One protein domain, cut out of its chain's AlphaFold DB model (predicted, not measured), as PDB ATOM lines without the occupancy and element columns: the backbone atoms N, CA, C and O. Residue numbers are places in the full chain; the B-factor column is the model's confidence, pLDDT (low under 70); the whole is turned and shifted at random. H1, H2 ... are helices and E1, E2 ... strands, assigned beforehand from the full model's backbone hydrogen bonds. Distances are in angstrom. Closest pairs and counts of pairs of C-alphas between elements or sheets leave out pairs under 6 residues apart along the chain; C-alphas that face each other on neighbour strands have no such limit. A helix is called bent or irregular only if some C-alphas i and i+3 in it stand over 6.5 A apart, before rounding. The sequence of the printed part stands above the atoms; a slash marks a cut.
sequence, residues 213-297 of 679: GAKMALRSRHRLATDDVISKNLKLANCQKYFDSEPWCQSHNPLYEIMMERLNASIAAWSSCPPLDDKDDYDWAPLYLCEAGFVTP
ATOM      1  N   GLY A 213      43.300   5.652  12.525       61.06
ATOM      2  CA  GLY A 213      43.173   4.210  12.786       61.06
ATOM      3  C   GLY A 213      41.738   3.773  13.092       61.06
ATOM      4  O   GLY A 213      41.520   2.675  13.609       61.06
ATOM      5  N   ALA A 214      40.762   4.633  12.797       67.62
ATOM      6  CA  ALA A 214      39.357   4.358  13.034       67.62
ATOM      7  C   ALA A 214      38.771   3.396  11.999       67.62
ATOM      8  O   ALA A 214      39.132   3.397  10.820       67.62
ATOM      9  N   LYS A 215      37.823   2.575  12.453       77.06
ATOM     10  CA  LYS A 215      37.175   1.561  11.621       77.06
ATOM     11  C   LYS A 215      35.927   2.143  10.976       77.06
ATOM     12  O   LYS A 215      35.102   2.755  11.646       77.06
ATOM     13  N   MET A 216      35.761   1.915   9.679       77.56
ATOM     14  CA  MET A 216      34.488   2.149   9.010       77.56
ATOM     15  C   MET A 216      33.455   1.176   9.555       77.56
ATOM     16  O   MET A 216      33.667  -0.036   9.609       77.56
ATOM     17  N   ALA A 217      32.315   1.724   9.917       78.19
ATOM     18  CA  ALA A 217      31.181   1.005  10.433       78.19
ATOM     19  C   ALA A 217      30.306   0.534   9.277       78.19
ATOM     20  O   ALA A 217      29.765   1.354   8.540       78.19
ATOM     21  N   LEU A 218      30.143  -0.776   9.098       77.62
ATOM     22  CA  LEU A 218      29.318  -1.312   8.017       77.62
ATOM     23  C   LEU A 218      28.294  -2.314   8.545       77.62
ATOM     24  O   LEU A 218      28.628  -3.362   9.102       77.62
ATOM     25  N   ARG A 219      27.026  -2.013   8.271       77.31
ATOM     26  CA  ARG A 219      25.921  -2.960   8.352       77.31
ATOM     27  C   ARG A 219      25.473  -3.328   6.945       77.31
ATOM     28  O   ARG A 219      24.746  -2.581   6.292       77.31
ATOM     29  N   SER A 220      25.887  -4.510   6.501       73.44
ATOM     30  CA  SER A 220      25.384  -5.153   5.287       73.44
ATOM     31  C   SER A 220      24.744  -6.493   5.630       73.44
ATOM     32  O   SER A 220      25.093  -7.137   6.619       73.44
ATOM     33  N   ARG A 221      23.805  -6.931   4.789       65.25
ATOM     34  CA  ARG A 221      23.277  -8.301   4.819       65.25
ATOM     35  C   ARG A 221      24.332  -9.329   4.407       65.25
ATOM     36  O   ARG A 221      24.202 -10.509   4.730       65.25
ATOM     37  N   HIS A 222      25.366  -8.898   3.687       66.50
ATOM     38  CA  HIS A 222      26.447  -9.756   3.230       66.50
ATOM     39  C   HIS A 222      27.517  -9.942   4.310       66.50
ATOM     40  O   HIS A 222      27.813  -9.037   5.086       66.50
ATOM     41  N   ARG A 223      28.117 -11.139   4.355       65.81
ATOM     42  CA  ARG A 223      29.249 -11.418   5.243       65.81
ATOM     43  C   ARG A 223      30.486 -10.684   4.732       65.81
ATOM     44  O   ARG A 223      30.895 -10.884   3.589       65.81
ATOM     45  N   LEU A 224      31.075  -9.873   5.597       72.19
ATOM     46  CA  LEU A 224      32.234  -9.046   5.289       72.19
ATOM     47  C   LEU A 224      33.496  -9.687   5.847       72.19
ATOM     48  O   LEU A 224      33.465 -10.332   6.898       72.19
ATOM     49  N   ALA A 225      34.607  -9.493   5.147       76.00
ATOM     50  CA  ALA A 225      35.915  -9.851   5.666       76.00
ATOM     51  C   ALA A 225      36.394  -8.737   6.614       76.00
ATOM     52  O   ALA A 225      36.948  -7.740   6.166       76.00
ATOM     53  N   THR A 226      36.131  -8.878   7.915       78.00
ATOM     54  CA  THR A 226      36.714  -7.999   8.947       78.00
ATOM     55  C   THR A 226      38.191  -8.338   9.168       78.00
ATOM     56  O   THR A 226      38.638  -9.418   8.777       78.00
ATOM     57  N   ASP A 227      38.945  -7.471   9.851       79.19
ATOM     58  CA  ASP A 227      40.368  -7.704  10.170       79.19
ATOM     59  C   ASP A 227      40.613  -9.073  10.844       79.19
ATOM     60  O   ASP A 227      41.561  -9.791  10.516       79.19
ATOM     61  N   ASP A 228      39.709  -9.496  11.732       82.06
ATOM     62  CA  ASP A 228      39.778 -10.794  12.419       82.06
ATOM     63  C   ASP A 228      39.589 -11.987  11.472       82.06
ATOM     64  O   ASP A 228      40.095 -13.084  11.715       82.06
ATOM     65  N   VAL A 229      38.835 -11.800  10.389       82.12
ATOM     66  CA  VAL A 229      38.610 -12.824   9.363       82.12
ATOM     67  C   VAL A 229      39.757 -12.809   8.351       82.12
ATOM     68  O   VAL A 229      40.244 -13.870   7.959       82.12
ATOM     69  N   ILE A 230      40.242 -11.621   7.979       82.88
ATOM     70  CA  ILE A 230      41.384 -11.433   7.078       82.88
ATOM     71  C   ILE A 230      42.667 -11.997   7.700       82.88
ATOM     72  O   ILE A 230      43.422 -12.686   7.019       82.88
ATOM     73  N   SER A 231      42.902 -11.783   8.996       85.56
ATOM     74  CA  SER A 231      44.068 -12.343   9.697       85.56
ATOM     75  C   SER A 231      44.087 -13.876   9.679       85.56
ATOM     76  O   SER A 231      45.156 -14.483   9.617       85.56
ATOM     77  N   LYS A 232      42.910 -14.516   9.655       89.81
ATOM     78  CA  LYS A 232      42.763 -15.975   9.522       89.81
ATOM     79  C   LYS A 232      42.874 -16.457   8.073       89.81
ATOM     80  O   LYS A 232      43.270 -17.597   7.847       89.81
ATOM     81  N   ASN A 233      42.536 -15.618   7.094       87.12
ATOM     82  CA  ASN A 233      42.673 -15.918   5.670       87.12
ATOM     83  C   ASN A 233      43.173 -14.692   4.891       87.12
ATOM     84  O   ASN A 233      42.387 -13.906   4.357       87.12
ATOM     85  N   LEU A 234      44.499 -14.583   4.755       86.62
ATOM     86  CA  LEU A 234      45.168 -13.454   4.094       86.62
ATOM     87  C   LEU A 234      44.757 -13.254   2.626       86.62
ATOM     88  O   LEU A 234      44.972 -12.179   2.070       86.62
ATOM     89  N   LYS A 235      44.145 -14.255   1.975       85.81
ATOM     90  CA  LYS A 235      43.621 -14.103   0.606       85.81
ATOM     91  C   LYS A 235      42.477 -13.094   0.535       85.81
ATOM     92  O   LYS A 235      42.289 -12.477  -0.509       85.81
ATOM     93  N   LEU A 236      41.751 -12.898   1.635       83.06
ATOM     94  CA  LEU A 236      40.638 -11.952   1.719       83.06
ATOM     95  C   LEU A 236      41.088 -10.488   1.677       83.06
ATOM     96  O   LEU A 236      40.284  -9.631   1.336       83.06
ATOM     97  N   ALA A 237      42.366 -10.210   1.952       82.44
ATOM     98  CA  ALA A 237      42.948  -8.880   1.778       82.44
ATOM     99  C   ALA A 237      43.178  -8.509   0.301       82.44
ATOM    100  O   ALA A 237      43.500  -7.364   0.010       82.44
ATOM    101  N   ASN A 238      43.085  -9.473  -0.623       85.00
ATOM    102  CA  ASN A 238      43.290  -9.256  -2.056       85.00
ATOM    103  C   ASN A 238      42.237 -10.027  -2.861       85.00
ATOM    104  O   ASN A 238      42.525 -10.957  -3.630       85.00
ATOM    105  N   CYS A 239      40.978  -9.677  -2.622       84.38
ATOM    106  CA  CYS A 239      39.838 -10.361  -3.201       84.38
ATOM    107  C   CYS A 239      39.732 -10.169  -4.710       84.38
ATOM    108  O   CYS A 239      39.204 -11.054  -5.382       84.38
ATOM    109  N   GLN A 240      40.299  -9.103  -5.274       83.38
ATOM    110  CA  GLN A 240      40.411  -8.960  -6.729       83.38
ATOM    111  C   GLN A 240      41.236 -10.091  -7.365       83.38
ATOM    112  O   GLN A 240      40.820 -10.674  -8.373       83.38
ATOM    113  N   LYS A 241      42.385 -10.443  -6.767       85.81
ATOM    114  CA  LYS A 241      43.262 -11.522  -7.255       85.81
ATOM    115  C   LYS A 241      42.681 -12.905  -6.980       85.81
ATOM    116  O   LYS A 241      42.755 -13.784  -7.838       85.81
ATOM    117  N   TYR A 242      42.107 -13.106  -5.794       86.62
ATOM    118  CA  TYR A 242      41.612 -14.410  -5.343       86.62
ATOM    119  C   TYR A 242      40.115 -14.631  -5.574       86.62
ATOM    120  O   TYR A 242      39.582 -15.646  -5.125       86.62
ATOM    121  N   PHE A 243      39.458 -13.748  -6.333       83.94
ATOM    122  CA  PHE A 243      38.031 -13.808  -6.659       83.94
ATOM    123  C   PHE A 243      37.576 -15.206  -7.092       83.94
ATOM    124  O   PHE A 243      36.537 -15.719  -6.671       83.94
ATOM    125  N   ASP A 244      38.385 -15.868  -7.925       79.94
ATOM    126  CA  ASP A 244      38.044 -17.186  -8.441       79.94
ATOM    127  C   ASP A 244      38.343 -18.344  -7.487       79.94
ATOM    128  O   ASP A 244      37.698 -19.393  -7.581       79.94
ATOM    129  N   SER A 245      39.286 -18.182  -6.569       83.81
ATOM    130  CA  SER A 245      39.707 -19.249  -5.659       83.81
ATOM    131  C   SER A 245      39.012 -19.203  -4.302       83.81
ATOM    132  O   SER A 245      38.908 -20.240  -3.657       83.81
ATOM    133  N   GLU A 246      38.553 -18.030  -3.868       86.38
ATOM    134  CA  GLU A 246      38.065 -17.799  -2.510       86.38
ATOM    135  C   GLU A 246      36.574 -17.410  -2.531       86.38
ATOM    136  O   GLU A 246      36.240 -16.335  -3.034       86.38
ATOM    137  N   PRO A 247      35.657 -18.259  -2.021       79.44
ATOM    138  CA  PRO A 247      34.215 -17.991  -2.032       79.44
ATOM    139  C   PRO A 247      33.833 -16.693  -1.327       79.44
ATOM    140  O   PRO A 247      32.958 -15.970  -1.788       79.44
ATOM    141  N   TRP A 248      34.533 -16.352  -0.246       77.00
ATOM    142  CA  TRP A 248      34.293 -15.107   0.475       77.00
ATOM    143  C   TRP A 248      34.587 -13.870  -0.377       77.00
ATOM    144  O   TRP A 248      33.992 -12.832  -0.144       77.00
ATOM    145  N   CYS A 249      35.431 -13.958  -1.403       80.06
ATOM    146  CA  CYS A 249      35.694 -12.832  -2.298       80.06
ATOM    147  C   CYS A 249      34.618 -12.627  -3.374       80.06
ATOM    148  O   CYS A 249      34.692 -11.671  -4.144       80.06
ATOM    149  N   GLN A 250      33.621 -13.508  -3.451       71.56
ATOM    150  CA  GLN A 250      32.616 -13.502  -4.506       71.56
ATOM    151  C   GLN A 250      31.394 -12.680  -4.065       71.56
ATOM    152  O   GLN A 250      30.647 -13.108  -3.194       71.56
ATOM    153  N   SER A 251      31.231 -11.493  -4.664       68.31
ATOM    154  CA  SER A 251      30.088 -10.551  -4.612       68.31
ATOM    155  C   SER A 251      30.577  -9.131  -4.307       68.31
ATOM    156  O   SER A 251      31.085  -8.482  -5.211       68.31
ATOM    157  N   HIS A 252      30.479  -8.663  -3.057       71.50
ATOM    158  CA  HIS A 252      30.696  -7.252  -2.700       71.50
ATOM    159  C   HIS A 252      32.070  -6.961  -2.069       71.50
ATOM    160  O   HIS A 252      32.495  -5.811  -2.009       71.50
ATOM    161  N   ASN A 253      32.807  -7.989  -1.630       76.56
ATOM    162  CA  ASN A 253      34.108  -7.808  -0.974       76.56
ATOM    163  C   ASN A 253      35.177  -7.100  -1.829       76.56
ATOM    164  O   ASN A 253      35.913  -6.307  -1.252       76.56
ATOM    165  N   PRO A 254      35.244  -7.258  -3.169       78.81
ATOM    166  CA  PRO A 254      36.151  -6.449  -3.988       78.81
ATOM    167  C   PRO A 254      35.828  -4.949  -3.958       78.81
ATOM    168  O   PRO A 254      36.736  -4.125  -4.008       78.81
ATOM    169  N   LEU A 255      34.546  -4.577  -3.864       76.62
ATOM    170  CA  LEU A 255      34.146  -3.174  -3.740       76.62
ATOM    171  C   LEU A 255      34.592  -2.616  -2.386       76.62
ATOM    172  O   LEU A 255      35.182  -1.539  -2.327       76.62
ATOM    173  N   TYR A 256      34.358  -3.375  -1.316       77.69
ATOM    174  CA  TYR A 256      34.798  -2.999   0.024       77.69
ATOM    175  C   TYR A 256      36.322  -2.944   0.141       77.69
ATOM    176  O   TYR A 256      36.825  -2.032   0.779       77.69
ATOM    177  N   GLU A 257      37.062  -3.828  -0.531       77.00
ATOM    178  CA  GLU A 257      38.525  -3.764  -0.649       77.00
ATOM    179  C   GLU A 257      38.980  -2.443  -1.277       77.00
ATOM    180  O   GLU A 257      39.823  -1.758  -0.709       77.00
ATOM    181  N   ILE A 258      38.371  -2.029  -2.395       76.19
ATOM    182  CA  ILE A 258      38.694  -0.743  -3.032       76.19
ATOM    183  C   ILE A 258      38.364   0.419  -2.089       76.19
ATOM    184  O   ILE A 258      39.128   1.378  -2.005       76.19
ATOM    185  N   MET A 259      37.235   0.358  -1.380       74.25
ATOM    186  CA  MET A 259      36.872   1.385  -0.402       74.25
ATOM    187  C   MET A 259      37.884   1.442   0.747       74.25
ATOM    188  O   MET A 259      38.346   2.534   1.068       74.25
ATOM    189  N   MET A 260      38.268   0.294   1.311       75.31
ATOM    190  CA  MET A 260      39.282   0.183   2.363       75.31
ATOM    191  C   MET A 260      40.633   0.711   1.897       75.31
ATOM    192  O   MET A 260      41.240   1.483   2.619       75.31
ATOM    193  N   GLU A 261      41.090   0.366   0.692       72.75
ATOM    194  CA  GLU A 261      42.369   0.840   0.148       72.75
ATOM    195  C   GLU A 261      42.355   2.356  -0.085       72.75
ATOM    196  O   GLU A 261      43.297   3.065   0.259       72.75
ATOM    197  N   ARG A 262      41.266   2.878  -0.658       71.19
ATOM    198  CA  ARG A 262      41.163   4.295  -1.028       71.19
ATOM    199  C   ARG A 262      40.942   5.218   0.162       71.19
ATOM    200  O   ARG A 262      41.420   6.349   0.129       71.19
ATOM    201  N   LEU A 263      40.201   4.754   1.163       67.50
ATOM    202  CA  LEU A 263      40.026   5.454   2.433       67.50
ATOM    203  C   LEU A 263      41.134   5.113   3.434       67.50
ATOM    204  O   LEU A 263      41.184   5.755   4.476       67.50
ATOM    205  N   ASN A 264      41.980   4.125   3.109       65.75
ATOM    206  CA  ASN A 264      42.976   3.498   3.979       65.75
ATOM    207  C   ASN A 264      42.431   3.287   5.408       65.75
ATOM    208  O   ASN A 264      43.014   3.694   6.407       65.75
ATOM    209  N   ALA A 265      41.262   2.644   5.474       69.00
ATOM    210  CA  ALA A 265      40.517   2.358   6.698       69.00
ATOM    211  C   ALA A 265      40.094   0.884   6.739       69.00
ATOM    212  O   ALA A 265      39.812   0.289   5.697       69.00
ATOM    213  N   SER A 266      40.021   0.293   7.934       73.31
ATOM    214  CA  SER A 266      39.498  -1.067   8.123       73.31
ATOM    215  C   SER A 266      37.980  -1.076   8.310       73.31
ATOM    216  O   SER A 266      37.362  -0.034   8.527       73.31
ATOM    217  N   ILE A 267      37.354  -2.252   8.200       77.00
ATOM    218  CA  ILE A 267      35.900  -2.421   8.346       77.00
ATOM    219  C   ILE A 267      35.576  -3.151   9.650       77.00
ATOM    220  O   ILE A 267      36.079  -4.245   9.916       77.00
ATOM    221  N   ALA A 268      34.655  -2.575  10.420       80.88
ATOM    222  CA  ALA A 268      33.989  -3.213  11.543       80.88
ATOM    223  C   ALA A 268      32.536  -3.546  11.169       80.88
ATOM    224  O   ALA A 268      31.784  -2.697  10.682       80.88
ATOM    225  N   ALA A 269      32.142  -4.802  11.392       76.38
ATOM    226  CA  ALA A 269      30.756  -5.225  11.230       76.38
ATOM    227  C   ALA A 269      29.919  -4.739  12.419       76.38
ATOM    228  O   ALA A 269      30.341  -4.899  13.563       76.38
ATOM    229  N   TRP A 270      28.721  -4.213  12.152       73.88
ATOM    230  CA  TRP A 270      27.819  -3.728  13.202       73.88
ATOM    231  C   TRP A 270      26.449  -4.408  13.188       73.88
ATOM    232  O   TRP A 270      25.945  -4.841  12.149       73.88
ATOM    233  N   SER A 271      25.840  -4.503  14.370       66.12
ATOM    234  CA  SER A 271      24.581  -5.204  14.626       66.12
ATOM    235  C   SER A 271      23.346  -4.384  14.238       66.12
ATOM    236  O   SER A 271      22.374  -4.941  13.715       66.12
ATOM    237  N   SER A 272      23.382  -3.067  14.441       65.94
ATOM    238  CA  SER A 272      22.297  -2.135  14.132       65.94
ATOM    239  C   SER A 272      22.784  -0.991  13.238       65.94
ATOM    240  O   SER A 272      23.970  -0.690  13.165       65.94
ATOM    241  N   CYS A 273      21.859  -0.419  12.466       66.06
ATOM    242  CA  CYS A 273      22.106   0.858  11.810       66.06
ATOM    243  C   CYS A 273      21.803   1.897  12.874       66.06
ATOM    244  O   CYS A 273      20.722   1.777  13.458       66.06
ATOM    245  N   PRO A 274      22.706   2.846  13.145       57.59
ATOM    246  CA  PRO A 274      22.428   3.858  14.142       57.59
ATOM    247  C   PRO A 274      21.168   4.629  13.718       57.59
ATOM    248  O   PRO A 274      21.136   5.157  12.599       57.59
ATOM    249  N   PRO A 275      20.111   4.696  14.550       56.06
ATOM    250  CA  PRO A 275      19.311   5.898  14.564       56.06
ATOM    251  C   PRO A 275      20.251   6.979  15.098       56.06
ATOM    252  O   PRO A 275      20.752   6.881  16.212       56.06
ATOM    253  N   LEU A 276      20.549   7.980  14.280       54.72
ATOM    254  CA  LEU A 276      21.464   9.079  14.621       54.72
ATOM    255  C   LEU A 276      20.959   9.970  15.782       54.72
ATOM    256  O   LEU A 276      21.535  11.026  16.034       54.72
ATOM    257  N   ASP A 277      19.904   9.539  16.476       46.34
ATOM    258  CA  ASP A 277      19.198  10.268  17.519       46.34
ATOM    259  C   ASP A 277      19.630   9.835  18.942       46.34
ATOM    260  O   ASP A 277      19.617  10.671  19.841       46.34
ATOM    261  N   ASP A 278      20.109   8.596  19.150       53.94
ATOM    262  CA  ASP A 278      20.633   8.124  20.450       53.94
ATOM    263  C   ASP A 278      22.171   8.184  20.455       53.94
ATOM    264  O   ASP A 278      22.862   7.197  20.197       53.94
ATOM    265  N   LYS A 279      22.724   9.381  20.698       53.69
ATOM    266  CA  LYS A 279      24.173   9.671  20.610       53.69
ATOM    267  C   LYS A 279      25.046   8.919  21.630       53.69
ATOM    268  O   LYS A 279      26.256   8.852  21.426       53.69
ATOM    269  N   ASP A 280      24.464   8.349  22.684       54.31
ATOM    270  CA  ASP A 280      25.216   7.845  23.842       54.31
ATOM    271  C   ASP A 280      25.659   6.367  23.735       54.31
ATOM    272  O   ASP A 280      26.519   5.941  24.504       54.31
ATOM    273  N   ASP A 281      25.149   5.596  22.763       57.91
ATOM    274  CA  ASP A 281      25.376   4.136  22.675       57.91
ATOM    275  C   ASP A 281      26.327   3.685  21.539       57.91
ATOM    276  O   ASP A 281      26.563   2.483  21.365       57.91
ATOM    277  N   TYR A 282      26.882   4.608  20.742       63.12
ATOM    278  CA  TYR A 282      27.650   4.262  19.535       63.12
ATOM    279  C   TYR A 282      29.121   4.693  19.593       63.12
ATOM    280  O   TYR A 282      29.435   5.872  19.745       63.12
ATOM    281  N   ASP A 283      30.027   3.737  19.359       70.56
ATOM    282  CA  ASP A 283      31.445   4.018  19.114       70.56
ATOM    283  C   ASP A 283      31.596   4.865  17.845       70.56
ATOM    284  O   ASP A 283      31.150   4.473  16.766       70.56
ATOM    285  N   TRP A 284      32.237   6.028  17.946       73.38
ATOM    286  CA  TRP A 284      32.412   6.908  16.794       73.38
ATOM    287  C   TRP A 284      33.124   6.192  15.627       73.38
ATOM    288  O   TRP A 284      34.171   5.565  15.798       73.38
ATOM    289  N   ALA A 285      32.576   6.345  14.418       73.06
ATOM    290  CA  ALA A 285      33.192   5.921  13.168       73.06
ATOM    291  C   ALA A 285      33.262   7.083  12.156       73.06
ATOM    292  O   ALA A 285      32.325   7.884  12.057       73.06
ATOM    293  N   PRO A 286      34.328   7.163  11.336       68.25
ATOM    294  CA  PRO A 286      34.471   8.201  10.313       68.25
ATOM    295  C   PRO A 286      33.462   8.036   9.169       68.25
ATOM    296  O   PRO A 286      33.121   9.005   8.494       68.25
ATOM    297  N   LEU A 287      32.990   6.807   8.948       74.12
ATOM    298  CA  LEU A 287      32.011   6.460   7.932       74.12
ATOM    299  C   LEU A 287      31.128   5.318   8.435       74.12
ATOM    300  O   LEU A 287      31.631   4.240   8.754       74.12
ATOM    301  N   TYR A 288      29.819   5.549   8.419       75.31
ATOM    302  CA  TYR A 288      28.787   4.545   8.628       75.31
ATOM    303  C   TYR A 288      28.145   4.198   7.288       75.31
ATOM    304  O   TYR A 288      27.665   5.068   6.558       75.31
ATOM    305  N   LEU A 289      28.110   2.914   6.973       75.56
ATOM    306  CA  LEU A 289      27.479   2.350   5.794       75.56
ATOM    307  C   LEU A 289      26.359   1.423   6.241       75.56
ATOM    308  O   LEU A 289      26.567   0.506   7.035       75.56
ATOM    309  N   CYS A 290      25.169   1.662   5.715       72.81
ATOM    310  CA  CYS A 290      23.962   1.000   6.159       72.81
ATOM    311  C   CYS A 290      23.114   0.562   4.977       72.81
ATOM    312  O   CYS A 290      22.564   1.381   4.246       72.81
ATOM    313  N   GLU A 291      22.983  -0.747   4.806       69.75
ATOM    314  CA  GLU A 291      22.051  -1.332   3.852       69.75
ATOM    315  C   GLU A 291      20.633  -1.310   4.449       69.75
ATOM    316  O   GLU A 291      20.304  -2.093   5.345       69.75
ATOM    317  N   ALA A 292      19.790  -0.395   3.967       62.31
ATOM    318  CA  ALA A 292      18.418  -0.209   4.427       62.31
ATOM    319  C   ALA A 292      17.406  -0.478   3.299       62.31
ATOM    320  O   ALA A 292      17.681  -0.320   2.108       62.31
ATOM    321  N   GLY A 293      16.205  -0.923   3.676       54.06
ATOM    322  CA  GLY A 293      15.078  -0.997   2.743       54.06
ATOM    323  C   GLY A 293      14.488   0.393   2.486       54.06
ATOM    324  O   GLY A 293      14.583   1.264   3.339       54.06
ATOM    325  N   PHE A 294      13.821   0.581   1.343       43.00
ATOM    326  CA  PHE A 294      13.234   1.863   0.904       43.00
ATOM    327  C   PHE A 294      12.274   2.532   1.914       43.00
ATOM    328  O   PHE A 294      12.022   3.726   1.819       43.00
ATOM    329  N   VAL A 295      11.724   1.781   2.872       42.97
ATOM    330  CA  VAL A 295      10.592   2.215   3.710       42.97
ATOM    331  C   VAL A 295      11.013   2.685   5.111       42.97
ATOM    332  O   VAL A 295      10.157   2.998   5.931       42.97
ATOM    333  N   THR A 296      12.306   2.736   5.442       47.62
ATOM    334  CA  THR A 296      12.709   3.363   6.712       47.62
ATOM    335  C   THR A 296      12.575   4.882   6.591       47.62
ATOM    336  O   THR A 296      13.247   5.446   5.722       47.62
ATOM    337  N   PRO A 297      11.731   5.542   7.412       45.09
ATOM    338  CA  PRO A 297      11.639   6.996   7.417       45.09
ATOM    339  C   PRO A 297      13.030   7.577   7.676       45.09
ATOM    340  O   PRO A 297      13.775   7.067   8.516       45.09
TER     341      PRO A 297
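Overview. This is residues 213 to 297 of the 679 residues of an uncharacterized protein of Folsomia candida (UniProt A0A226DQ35). A small sheet of three parallel strands, E2, E1 and E3, lies in the middle, with three short helices, H1, H2 and H3, gathered on one side of it, each roughly crosswise to the next. On the other side the long loop of residues 270 to 286 swings out, and its residues 275 to 281 stick out free. The printed part has 85 residues and runs E1, H1, H2, H3, E2, E3; the sheet's order is E2, E1, E3. The class is mixed, helices and strands, with under half of the residues in named elements. The whole is only just compact, close to loose, with a radius of gyration of the C-alphas of 13.9 A, and it spans 42 by 31 by 22 A.

Arrangement. Begin at E1, residues 216 to 219, the inner strand. Beside it find E2, residues 267 to 269, an edge strand parallel to E1 at 34 degrees, with N 268 and O 216 within hydrogen-bond range at 2.8 A. The other edge strand, E3, residues 287 to 293, is parallel to E1 at 12 degrees; N 219 and O 289 are 2.8 A apart. Between E1 and E2 come H1, residues 227 to 232, H2, residues 234 to 242, and H3, residues 253 to 263, in a strand-helix-strand unit, two parallel neighbour strands with helices between. H3 is on the sheet but only grazes it, with residues 256 to 263. H2 and H3 touch, about perpendicular at 76 degrees; their closest C-alphas, of Cys 239 and Pro 254, are 5.4 A apart. H1 and H2 only just touch, with 3 pairs of C-alphas within 8 A, and only at the corner; the closest C-alphas, of Ile 230 and Leu 236, are 5.4 A apart. H1 and H3 are apart. In H3 every O i to N i+4 pair is within hydrogen-bond range, against 1 of 2 in H1 and 1 of 5 in H2, where 3 of 6 O i to N i+3 pairs are.

Along the chain. Find C-alpha 216 at (34.488, 2.149, 9.010), where E1 begins; it runs 10.0 A. H1 is 8.6 A long. H2, 10.1 A, is irregular: C-alphas 237 and 240 are 8.9 A apart. H3 runs 14.9 A from C-alpha 253 at (34.108, -7.808, -0.974). E2 is 6.5 A long, and E3 runs 19.2 A to C-alpha 293 at (15.078, -0.997, 2.743).

Size, cuts and confidence. The two C-alphas farthest apart, of Asp 244 and Asp 280, are 42.8 A apart. The printed part has no cut, and the link from E2 to E3 is long. Mean pLDDT of the printed part is 72.1; look for values under 70 at residues 271 to 282 and 291 to 297, among others.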